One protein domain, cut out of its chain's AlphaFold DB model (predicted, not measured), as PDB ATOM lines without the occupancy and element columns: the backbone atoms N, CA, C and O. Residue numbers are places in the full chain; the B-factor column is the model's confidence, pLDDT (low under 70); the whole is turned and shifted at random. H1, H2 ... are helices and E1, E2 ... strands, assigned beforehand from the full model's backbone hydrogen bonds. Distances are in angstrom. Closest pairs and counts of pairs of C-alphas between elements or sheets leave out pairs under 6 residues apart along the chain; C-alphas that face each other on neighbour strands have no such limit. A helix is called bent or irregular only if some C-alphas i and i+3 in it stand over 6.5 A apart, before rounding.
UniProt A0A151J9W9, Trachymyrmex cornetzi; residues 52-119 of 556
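Overview. This is residues 52 to 119 of the 556 residues of a protein of Trachymyrmex cornetzi (UniProt A0A151J9W9). One long helix, H1, makes the length of the domain, and past its last residue the chain folds back into a small ribbon of two parallel strands, E1 and E2, with the one short helix H2 between them along the chain. Residues 52 to 61 of H1 stick out from the body as an arm. The printed part has 68 residues, with two named helices and two named strands in the order H1, E1, H2, E2; the sheet has the order E1, E2 and is parallel, and the class is mixed, helices and strands. The whole is loose, with a radius of gyration of the C-alphas of 14.0 A, and elongated, spanning 46 by 27 by 16 A.

Arrangement. H1, residues 52 to 81, has a kink of 28 degrees near residue 74 and is only just irregular: C-alphas 76 and 79 are 6.7 A apart. E1, residues 85 to 90, follows over a tight link of 3 residues. H2, residues 99 to 102, only just touches H1, with 3 pairs of C-alphas within 8 A; H1 touches it with residues 71 to 74 alone, and the closest C-alphas, those of Cys 71 and Leu 101, are 6.2 A apart. E2, residues 110 to 115, is the parallel neighbour of E1, with 20 degrees between their directions. C-alphas 87 and 112 face each other at 4.6 A. Across this pair N 90 and O 114, 2.8 A apart, and N 112 and O 86, 2.9 A apart, are within hydrogen-bond range. E1, H2 and E2 form a strand-helix-strand unit, two parallel neighbour strands with a helix between them along the chain, and its crossover is right-handed. H2 and E2 are near each other, with 7 pairs of C-alphas within 10 A. H1 and E2 are apart. In H1, 23 of 26 O i to N i+4 pairs are within hydrogen-bond range; H2 is too short for such a pair, and its one O i to N i+3 pair is not within range.

Along the chain. H1 begins at C-alpha 52, at (4.265, -13.748, -34.363), and ends 42.4 A away at C-alpha 81, at (34.617, -41.566, -44.462). E1 runs from Lys 85 to Leu 90, H2 from Ser 99 to Glu 102, the latter 5.3 A long. E2 runs from Glu 110 to Thr 115 and ends at (22.048, -38.987, -28.039). E1 and E2 are each 16.6 A long.

Size, cuts and confidence. The two C-alphas farthest apart, those of Ile 52 and Asp 108, are 46.5 A apart. Without residues 52 to 61, which stand free, the body spans 31 by 24 by 16 A. The printed part has no cut, and no link is long. The mean pLDDT of the printed part is 81.2; it is under 70 at residues 52 to 56, 59, 94 to 95 and 119.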
ATOM      1  N   ILE A  52       3.893 -12.487 -35.036       57.88
ATOM      2  CA  ILE A  52       4.265 -13.748 -34.363       57.88
ATOM      3  C   ILE A  52       4.171 -14.950 -35.318       57.88
ATOM      4  O   ILE A  52       4.997 -15.856 -35.210       57.88
ATOM      5  N   GLY A  53       3.213 -14.947 -36.253       61.38
ATOM      6  CA  GLY A  53       3.090 -15.983 -37.287       61.38
ATOM      7  C   GLY A  53       4.341 -16.053 -38.164       61.38
ATOM      8  O   GLY A  53       5.031 -17.063 -38.170       61.38
ATOM      9  N   ASN A  54       4.730 -14.924 -38.755       64.69
ATOM     10  CA  ASN A  54       5.912 -14.822 -39.613       64.69
ATOM     11  C   ASN A  54       7.216 -15.207 -38.879       64.69
ATOM     12  O   ASN A  54       8.064 -15.917 -39.407       64.69
ATOM     13  N   LEU A  55       7.368 -14.813 -37.610       58.38
ATOM     14  CA  LEU A  55       8.511 -15.231 -36.784       58.38
ATOM     15  C   LEU A  55       8.541 -16.744 -36.518       58.38
ATOM     16  O   LEU A  55       9.627 -17.327 -36.487       58.38
ATOM     17  N   LYS A  56       7.379 -17.380 -36.328       65.81
ATOM     18  CA  LYS A  56       7.283 -18.842 -36.220       65.81
ATOM     19  C   LYS A  56       7.637 -19.510 -37.546       65.81
ATOM     20  O   LYS A  56       8.417 -20.457 -37.523       65.81
ATOM     21  N   ASP A  57       7.162 -18.977 -38.666       72.38
ATOM     22  CA  ASP A  57       7.430 -19.518 -40.002       72.38
ATOM     23  C   ASP A  57       8.923 -19.427 -40.358       72.38
ATOM     24  O   ASP A  57       9.522 -20.393 -40.828       72.38
ATOM     25  N   VAL A  58       9.574 -18.301 -40.042       71.69
ATOM     26  CA  VAL A  58      11.025 -18.123 -40.223       71.69
ATOM     27  C   VAL A  58      11.820 -19.076 -39.326       71.69
ATOM     28  O   VAL A  58      12.795 -19.677 -39.778       71.69
ATOM     29  N   ALA A  59      11.413 -19.250 -38.065       68.00
ATOM     30  CA  ALA A  59      12.071 -20.188 -37.157       68.00
ATOM     31  C   ALA A  59      11.911 -21.646 -37.624       68.00
ATOM     32  O   ALA A  59      12.875 -22.410 -37.594       68.00
ATOM     33  N   GLN A  60      10.724 -22.024 -38.105       74.94
ATOM     34  CA  GLN A  60      10.463 -23.347 -38.674       74.94
ATOM     35  C   GLN A  60      11.262 -23.578 -39.961       74.94
ATOM     36  O   GLN A  60      11.876 -24.633 -40.116       74.94
ATOM     37  N   SER A  61      11.331 -22.577 -40.842       77.50
ATOM     38  CA  SER A  61      12.153 -22.619 -42.055       77.50
ATOM     39  C   SER A  61      13.637 -22.800 -41.724       77.50
ATOM     40  O   SER A  61      14.306 -23.639 -42.326       77.50
ATOM     41  N   PHE A  62      14.148 -22.093 -40.712       75.81
ATOM     42  CA  PHE A  62      15.521 -22.264 -40.240       75.81
ATOM     43  C   PHE A  62      15.788 -23.689 -39.738       75.81
ATOM     44  O   PHE A  62      16.754 -24.312 -40.175       75.81
ATOM     45  N   VAL A  63      14.922 -24.237 -38.878       74.19
ATOM     46  CA  VAL A  63      15.065 -25.617 -38.371       74.19
ATOM     47  C   VAL A  63      15.016 -26.633 -39.516       74.19
ATOM     48  O   VAL A  63      15.826 -27.558 -39.540       74.19
ATOM     49  N   SER A  64      14.126 -26.439 -40.492       78.25
ATOM     50  CA  SER A  64      14.032 -27.290 -41.687       78.25
ATOM     51  C   SER A  64      15.323 -27.265 -42.516       78.25
ATOM     52  O   SER A  64      15.858 -28.314 -42.880       78.25
ATOM     53  N   ASN A  65      15.896 -26.077 -42.732       79.44
ATOM     54  CA  ASN A  65      17.157 -25.926 -43.461       79.44
ATOM     55  C   ASN A  65      18.323 -26.620 -42.746       79.44
ATOM     56  O   ASN A  65      19.121 -27.299 -43.388       79.44
ATOM     57  N   VAL A  66      18.422 -26.491 -41.419       75.88
ATOM     58  CA  VAL A  66      19.498 -27.150 -40.662       75.88
ATOM     59  C   VAL A  66      19.344 -28.674 -40.680       75.88
ATOM     60  O   VAL A  66      20.344 -29.378 -40.828       75.88
ATOM     61  N   ARG A  67      18.112 -29.203 -40.611       80.50
ATOM     62  CA  ARG A  67      17.856 -30.646 -40.783       80.50
ATOM     63  C   ARG A  67      18.354 -31.147 -42.136       80.50
ATOM     64  O   ARG A  67      19.087 -32.127 -42.185       80.50
ATOM     65  N   SER A  68      18.043 -30.427 -43.214       82.06
ATOM     66  CA  SER A  68      18.512 -30.771 -44.562       82.06
ATOM     67  C   SER A  68      20.042 -30.805 -44.659       82.06
ATOM     68  O   SER A  68      20.597 -31.765 -45.194       82.06
ATOM     69  N   ILE A  69      20.729 -29.814 -44.082       84.69
ATOM     70  CA  ILE A  69      22.199 -29.767 -44.049       84.69
ATOM     71  C   ILE A  69      22.774 -30.935 -43.233       84.69
ATOM     72  O   ILE A  69      23.783 -31.515 -43.623       84.69
ATOM     73  N   THR A  70      22.127 -31.305 -42.125       83.06
ATOM     74  CA  THR A  70      22.561 -32.421 -41.266       83.06
ATOM     75  C   THR A  70      22.472 -33.754 -42.009       83.06
ATOM     76  O   THR A  70      23.428 -34.528 -41.981       83.06
ATOM     77  N   CYS A  71      21.373 -34.000 -42.731       85.00
ATOM     78  CA  CYS A  71      21.228 -35.193 -43.569       85.00
ATOM     79  C   CYS A  71      22.273 -35.228 -44.692       85.00
ATOM     80  O   CYS A  71      22.883 -36.267 -44.921       85.00
ATOM     81  N   GLN A  72      22.519 -34.087 -45.348       86.19
ATOM     82  CA  GLN A  72      23.526 -33.985 -46.405       86.19
ATOM     83  C   GLN A  72      24.937 -34.263 -45.872       86.19
ATOM     84  O   GLN A  72      25.700 -35.003 -46.483       86.19
ATOM     85  N   TRP A  73      25.292 -33.702 -44.716       92.31
ATOM     86  CA  TRP A  73      26.567 -33.997 -44.068       92.31
ATOM     87  C   TRP A  73      26.686 -35.485 -43.712       92.31
ATOM     88  O   TRP A  73      27.733 -36.089 -43.944       92.31
ATOM     89  N   PHE A  74      25.623 -36.098 -43.191       90.75
ATOM     90  CA  PHE A  74      25.654 -37.508 -42.819       90.75
ATOM     91  C   PHE A  74      25.891 -38.417 -44.036       90.75
ATOM     92  O   PHE A  74      26.757 -39.290 -43.985       90.75
ATOM     93  N   SER A  75      25.197 -38.174 -45.152       86.56
ATOM     94  CA  SER A  75      25.309 -39.003 -46.358       86.56
ATOM     95  C   SER A  75      26.549 -38.721 -47.203       86.56
ATOM     96  O   SER A  75      27.180 -39.656 -47.687       86.56
ATOM     97  N   GLU A  76      26.922 -37.454 -47.381       89.94
ATOM     98  CA  GLU A  76      28.006 -37.058 -48.288       89.94
ATOM     99  C   GLU A  76      29.371 -36.987 -47.591       89.94
ATOM    100  O   GLU A  76      30.404 -37.049 -48.257       89.94
ATOM    101  N   VAL A  77      29.400 -36.846 -46.261       88.75
ATOM    102  CA  VAL A  77      30.644 -36.647 -45.503       88.75
ATOM    103  C   VAL A  77      30.867 -37.751 -44.482       88.75
ATOM    104  O   VAL A  77      31.923 -38.373 -44.509       88.75
ATOM    105  N   TYR A  78      29.916 -38.020 -43.588       91.75
ATOM    106  CA  TYR A  78      30.132 -39.005 -42.525       91.75
ATOM    107  C   TYR A  78      30.227 -40.429 -43.091       91.75
ATOM    108  O   TYR A  78      31.279 -41.057 -42.979       91.75
ATOM    109  N   LEU A  79      29.182 -40.913 -43.773       90.50
ATOM    110  CA  LEU A  79      29.119 -42.296 -44.254       90.50
ATOM    111  C   LEU A  79      30.286 -42.690 -45.176       90.50
ATOM    112  O   LEU A  79      30.841 -43.762 -44.948       90.50
ATOM    113  N   PRO A  80      30.738 -41.890 -46.164       89.75
ATOM    114  CA  PRO A  80      31.848 -42.285 -47.036       89.75
ATOM    115  C   PRO A  80      33.197 -42.379 -46.314       89.75
ATOM    116  O   PRO A  80      34.087 -43.084 -46.779       89.75
ATOM    117  N   ASN A  81      33.348 -41.689 -45.180       89.25
ATOM    118  CA  ASN A  81      34.617 -41.566 -44.462       89.25
ATOM    119  C   ASN A  81      34.688 -42.426 -43.187       89.25
ATOM    120  O   ASN A  81      35.692 -42.376 -42.477       89.25
ATOM    121  N   THR A  82      33.660 -43.228 -42.889       88.69
ATOM    122  CA  THR A  82      33.649 -44.150 -41.741       88.69
ATOM    123  C   THR A  82      33.658 -45.617 -42.160       88.69
ATOM    124  O   THR A  82      33.131 -45.997 -43.209       88.69
ATOM    125  N   SER A  83      34.221 -46.464 -41.298       89.00
ATOM    126  CA  SER A  83      34.239 -47.925 -41.437       89.00
ATOM    127  C   SER A  83      32.836 -48.547 -41.476       89.00
ATOM    128  O   SER A  83      31.848 -47.901 -41.126       89.00
ATOM    129  N   CYS A  84      32.755 -49.831 -41.852       87.06
ATOM    130  CA  CYS A  84      31.507 -50.611 -41.899       87.06
ATOM    131  C   CYS A  84      30.761 -50.662 -40.561       87.06
ATOM    132  O   CYS A  84      29.558 -50.871 -40.549       87.06
ATOM    133  N   LYS A  85      31.456 -50.450 -39.438       92.19
ATOM    134  CA  LYS A  85      30.852 -50.236 -38.121       92.19
ATOM    135  C   LYS A  85      31.302 -48.892 -37.581       92.19
ATOM    136  O   LYS A  85      32.504 -48.618 -37.568       92.19
ATOM    137  N   SER A  86      30.365 -48.057 -37.150       92.31
ATOM    138  CA  SER A  86      30.674 -46.752 -36.563       92.31
ATOM    139  C   SER A  86      29.653 -46.345 -35.499       92.31
ATOM    140  O   SER A  86      28.546 -46.879 -35.441       92.31
ATOM    141  N   MET A  87      30.029 -45.403 -34.632       91.38
ATOM    142  CA  MET A  87      29.154 -44.858 -33.596       91.38
ATOM    143  C   MET A  87      29.104 -43.340 -33.718       91.38
ATOM    144  O   MET A  87      30.152 -42.695 -33.714       91.38
ATOM    145  N   LEU A  88      27.896 -42.782 -33.792       89.38
ATOM    146  CA  LEU A  88      27.681 -41.345 -33.905       89.38
ATOM    147  C   LEU A  88      26.982 -40.795 -32.659       89.38
ATOM    148  O   LEU A  88      25.855 -41.176 -32.336       89.38
ATOM    149  N   LEU A  89      27.665 -39.879 -31.971       85.44
ATOM    150  CA  LEU A  89      27.131 -39.134 -30.833       85.44
ATOM    151  C   LEU A  89      26.437 -37.861 -31.326       85.44
ATOM    152  O   LEU A  89      27.077 -37.008 -31.939       85.44
ATOM    153  N   LEU A  90      25.147 -37.721 -31.038       83.31
ATOM    154  CA  LEU A  90      24.337 -36.569 -31.428       83.31
ATOM    155  C   LEU A  90      23.962 -35.735 -30.202       83.31
ATOM    156  O   LEU A  90      23.703 -36.265 -29.123       83.31
ATOM    157  N   ASP A  91      23.925 -34.417 -30.366       76.69
ATOM    158  CA  ASP A  91      23.358 -33.521 -29.354       76.69
ATOM    159  C   ASP A  91      21.832 -33.708 -29.273       76.69
ATOM    160  O   ASP A  91      21.199 -34.031 -30.277       76.69
ATOM    161  N   SER A  92      21.215 -33.459 -28.114       74.56
ATOM    162  CA  SER A  92      19.758 -33.631 -27.901       74.56
ATOM    163  C   SER A  92      18.885 -32.575 -28.593       74.56
ATOM    164  O   SER A  92      17.692 -32.435 -28.322       74.56
ATOM    165  N   TRP A  93      19.458 -31.815 -29.519       75.31
ATOM    166  CA  TRP A  93      18.740 -30.817 -30.283       75.31
ATOM    167  C   TRP A  93      17.814 -31.459 -31.327       75.31
ATOM    168  O   TRP A  93      18.200 -32.351 -32.079       75.31
ATOM    169  N   THR A  94      16.585 -30.944 -31.446       66.56
ATOM    170  CA  THR A  94      15.514 -31.513 -32.293       66.56
ATOM    171  C   THR A  94      15.800 -31.501 -33.802       66.56
ATOM    172  O   THR A  94      15.036 -32.076 -34.587       66.56
ATOM    173  N   GLY A  95      16.872 -30.833 -34.236       66.19
ATOM    174  CA  GLY A  95      17.373 -30.874 -35.610       66.19
ATOM    175  C   GLY A  95      18.327 -32.036 -35.908       66.19
ATOM    176  O   GLY A  95      18.568 -32.303 -37.080       66.19
ATOM    177  N   HIS A  96      18.828 -32.752 -34.894       70.25
ATOM    178  CA  HIS A  96      19.785 -33.864 -35.015       70.25
ATOM    179  C   HIS A  96      19.155 -35.209 -34.608       70.25
ATOM    180  O   HIS A  96      19.769 -36.019 -33.923       70.25
ATOM    181  N   CYS A  97      17.901 -35.451 -34.992       72.56
ATOM    182  CA  CYS A  97      17.196 -36.676 -34.618       72.56
ATOM    183  C   CYS A  97      17.827 -37.913 -35.306       72.56
ATOM    184  O   CYS A  97      18.075 -37.849 -36.510       72.56
ATOM    185  N   PRO A  98      18.069 -39.037 -34.605       74.44
ATOM    186  CA  PRO A  98      18.603 -40.261 -35.217       74.44
ATOM    187  C   PRO A  98      17.720 -40.829 -36.339       74.44
ATOM    188  O   PRO A  98      18.216 -41.166 -37.410       74.44
ATOM    189  N   SER A  99      16.397 -40.824 -36.146       79.12
ATOM    190  CA  SER A  99      15.429 -41.420 -37.082       79.12
ATOM    191  C   SER A  99      15.456 -40.837 -38.502       79.12
ATOM    192  O   SER A  99      15.160 -41.536 -39.464       79.12
ATOM    193  N   GLN A 100      15.837 -39.566 -38.669       80.12
ATOM    194  CA  GLN A 100      15.989 -38.953 -40.002       80.12
ATOM    195  C   GLN A 100      17.306 -39.346 -40.690       80.12
ATOM    196  O   GLN A 100      17.422 -39.146 -41.896       80.12
ATOM    197  N   LEU A 101      18.293 -39.862 -39.951       84.56
ATOM    198  CA  LEU A 101      19.597 -40.277 -40.477       84.56
ATOM    199  C   LEU A 101      19.635 -41.774 -40.797       84.56
ATOM    200  O   LEU A 101      20.290 -42.167 -41.758       84.56
ATOM    201  N   GLU A 102      18.893 -42.586 -40.042       85.19
ATOM    202  CA  GLU A 102      18.796 -44.043 -40.221       85.19
ATOM    203  C   GLU A 102      18.423 -44.447 -41.654       85.19
ATOM    204  O   GLU A 102      19.021 -45.366 -42.203       85.19
ATOM    205  N   GLN A 103      17.526 -43.698 -42.307       85.69
ATOM    206  CA  GLN A 103      17.106 -43.950 -43.696       85.69
ATOM    207  C   GLN A 103      18.229 -43.823 -44.745       85.69
ATOM    208  O   GLN A 103      18.043 -44.230 -45.887       85.69
ATOM    209  N   TYR A 104      19.363 -43.209 -44.393       85.88
ATOM    210  CA  TYR A 104      20.490 -42.995 -45.304       85.88
ATOM    211  C   TYR A 104      21.613 -44.019 -45.120       85.88
ATOM    212  O   TYR A 104      22.607 -43.947 -45.842       85.88
ATOM    213  N   ILE A 105      21.494 -44.938 -44.157       88.19
ATOM    214  CA  ILE A 105      22.515 -45.956 -43.907       88.19
ATOM    215  C   ILE A 105      22.391 -47.049 -44.981       88.19
ATOM    216  O   ILE A 105      21.328 -47.659 -45.094       88.19
ATOM    217  N   PRO A 106      23.441 -47.301 -45.781       86.56
ATOM    218  CA  PRO A 106      23.424 -48.363 -46.779       86.56
ATOM    219  C   PRO A 106      23.549 -49.746 -46.118       86.56
ATOM    220  O   PRO A 106      24.073 -49.868 -45.011       86.56
ATOM    221  N   GLU A 107      23.088 -50.795 -46.804       86.81
ATOM    222  CA  GLU A 107      23.020 -52.171 -46.270       86.81
ATOM    223  C   GLU A 107      24.383 -52.744 -45.835       86.81
ATOM    224  O   GLU A 107      24.444 -53.625 -44.981       86.81
ATOM    225  N   ASP A 108      25.484 -52.231 -46.387       88.19
ATOM    226  CA  ASP A 108      26.853 -52.641 -46.072       88.19
ATOM    227  C   ASP A 108      27.443 -51.943 -44.827       88.19
ATOM    228  O   ASP A 108      28.598 -52.200 -44.463       88.19
ATOM    229  N   LYS A 109      26.677 -51.064 -44.158       89.94
ATOM    230  CA  LYS A 109      27.131 -50.302 -42.985       89.94
ATOM    231  C   LYS A 109      26.200 -50.411 -41.779       89.94
ATOM    232  O   LYS A 109      24.983 -50.376 -41.873       89.94
ATOM    233  N   GLU A 110      26.817 -50.435 -40.603       91.62
ATOM    234  CA  GLU A 110      26.179 -50.422 -39.291       91.62
ATOM    235  C   GLU A 110      26.584 -49.131 -38.554       91.62
ATOM    236  O   GLU A 110      27.763 -48.909 -38.245       91.62
ATOM    237  N   VAL A 111      25.616 -48.252 -38.265       92.25
ATOM    238  CA  VAL A 111      25.844 -47.017 -37.493       92.25
ATOM    239  C   VAL A 111      25.015 -47.043 -36.217       92.25
ATOM    240  O   VAL A 111      23.788 -47.070 -36.263       92.25
ATOM    241  N   LYS A 112      25.683 -46.983 -35.063       91.69
ATOM    242  CA  LYS A 112      25.025 -46.868 -33.758       91.69
ATOM    243  C   LYS A 112      24.903 -45.403 -33.355       91.69
ATOM    244  O   LYS A 112      25.914 -44.747 -33.105       91.69
ATOM    245  N   PHE A 113      23.682 -44.896 -33.234       89.75
ATOM    246  CA  PHE A 113      23.444 -43.552 -32.708       89.75
ATOM    247  C   PHE A 113      23.374 -43.565 -31.181       89.75
ATOM    248  O   PHE A 113      22.731 -44.432 -30.588       89.75
ATOM    249  N   MET A 114      23.994 -42.577 -30.536       86.00
ATOM    250  CA  MET A 114      23.681 -42.244 -29.147       86.00
ATOM    251  C   MET A 114      23.435 -40.749 -29.015       86.00
ATOM    252  O   MET A 114      24.186 -39.937 -29.550       86.00
ATOM    253  N   THR A 115      22.402 -40.386 -28.267       82.44
ATOM    254  CA  THR A 115      22.048 -38.987 -28.039       82.44
ATOM    255  C   THR A 115      22.536 -38.559 -26.666       82.44
ATOM    256  O   THR A 115      22.257 -39.221 -25.665       82.44
ATOM    257  N   ILE A 116      23.252 -37.442 -26.610       79.38
ATOM    258  CA  ILE A 116      23.657 -36.801 -25.363       79.38
ATOM    259  C   ILE A 116      22.380 -36.321 -24.653       79.38
ATOM    260  O   ILE A 116      21.654 -35.513 -25.238       79.38
ATOM    261  N   PRO A 117      22.071 -36.783 -23.424       79.44
ATOM    262  CA  PRO A 117      20.806 -36.453 -22.777       79.44
ATOM    263  C   PRO A 117      20.617 -34.943 -22.618       79.44
ATOM    264  O   PRO A 117      21.577 -34.196 -22.409       79.44
ATOM    265  N   GLU A 118      19.372 -34.480 -22.697       74.81
ATOM    266  CA  GLU A 118      19.066 -33.066 -22.499       74.81
ATOM    267  C   GLU A 118      19.585 -32.564 -21.149       74.81
ATOM    268  O   GLU A 118      19.601 -33.285 -20.151       74.81
ATOM    269  N   LYS A 119      19.985 -31.288 -21.112       68.81
ATOM    270  CA  LYS A 119      20.475 -30.600 -19.903       68.81
ATOM    271  C   LYS A 119      21.791 -31.159 -19.344       68.81
ATOM    272  O   LYS A 119      22.184 -30.768 -18.249       68.81
TER     273      LYS A 119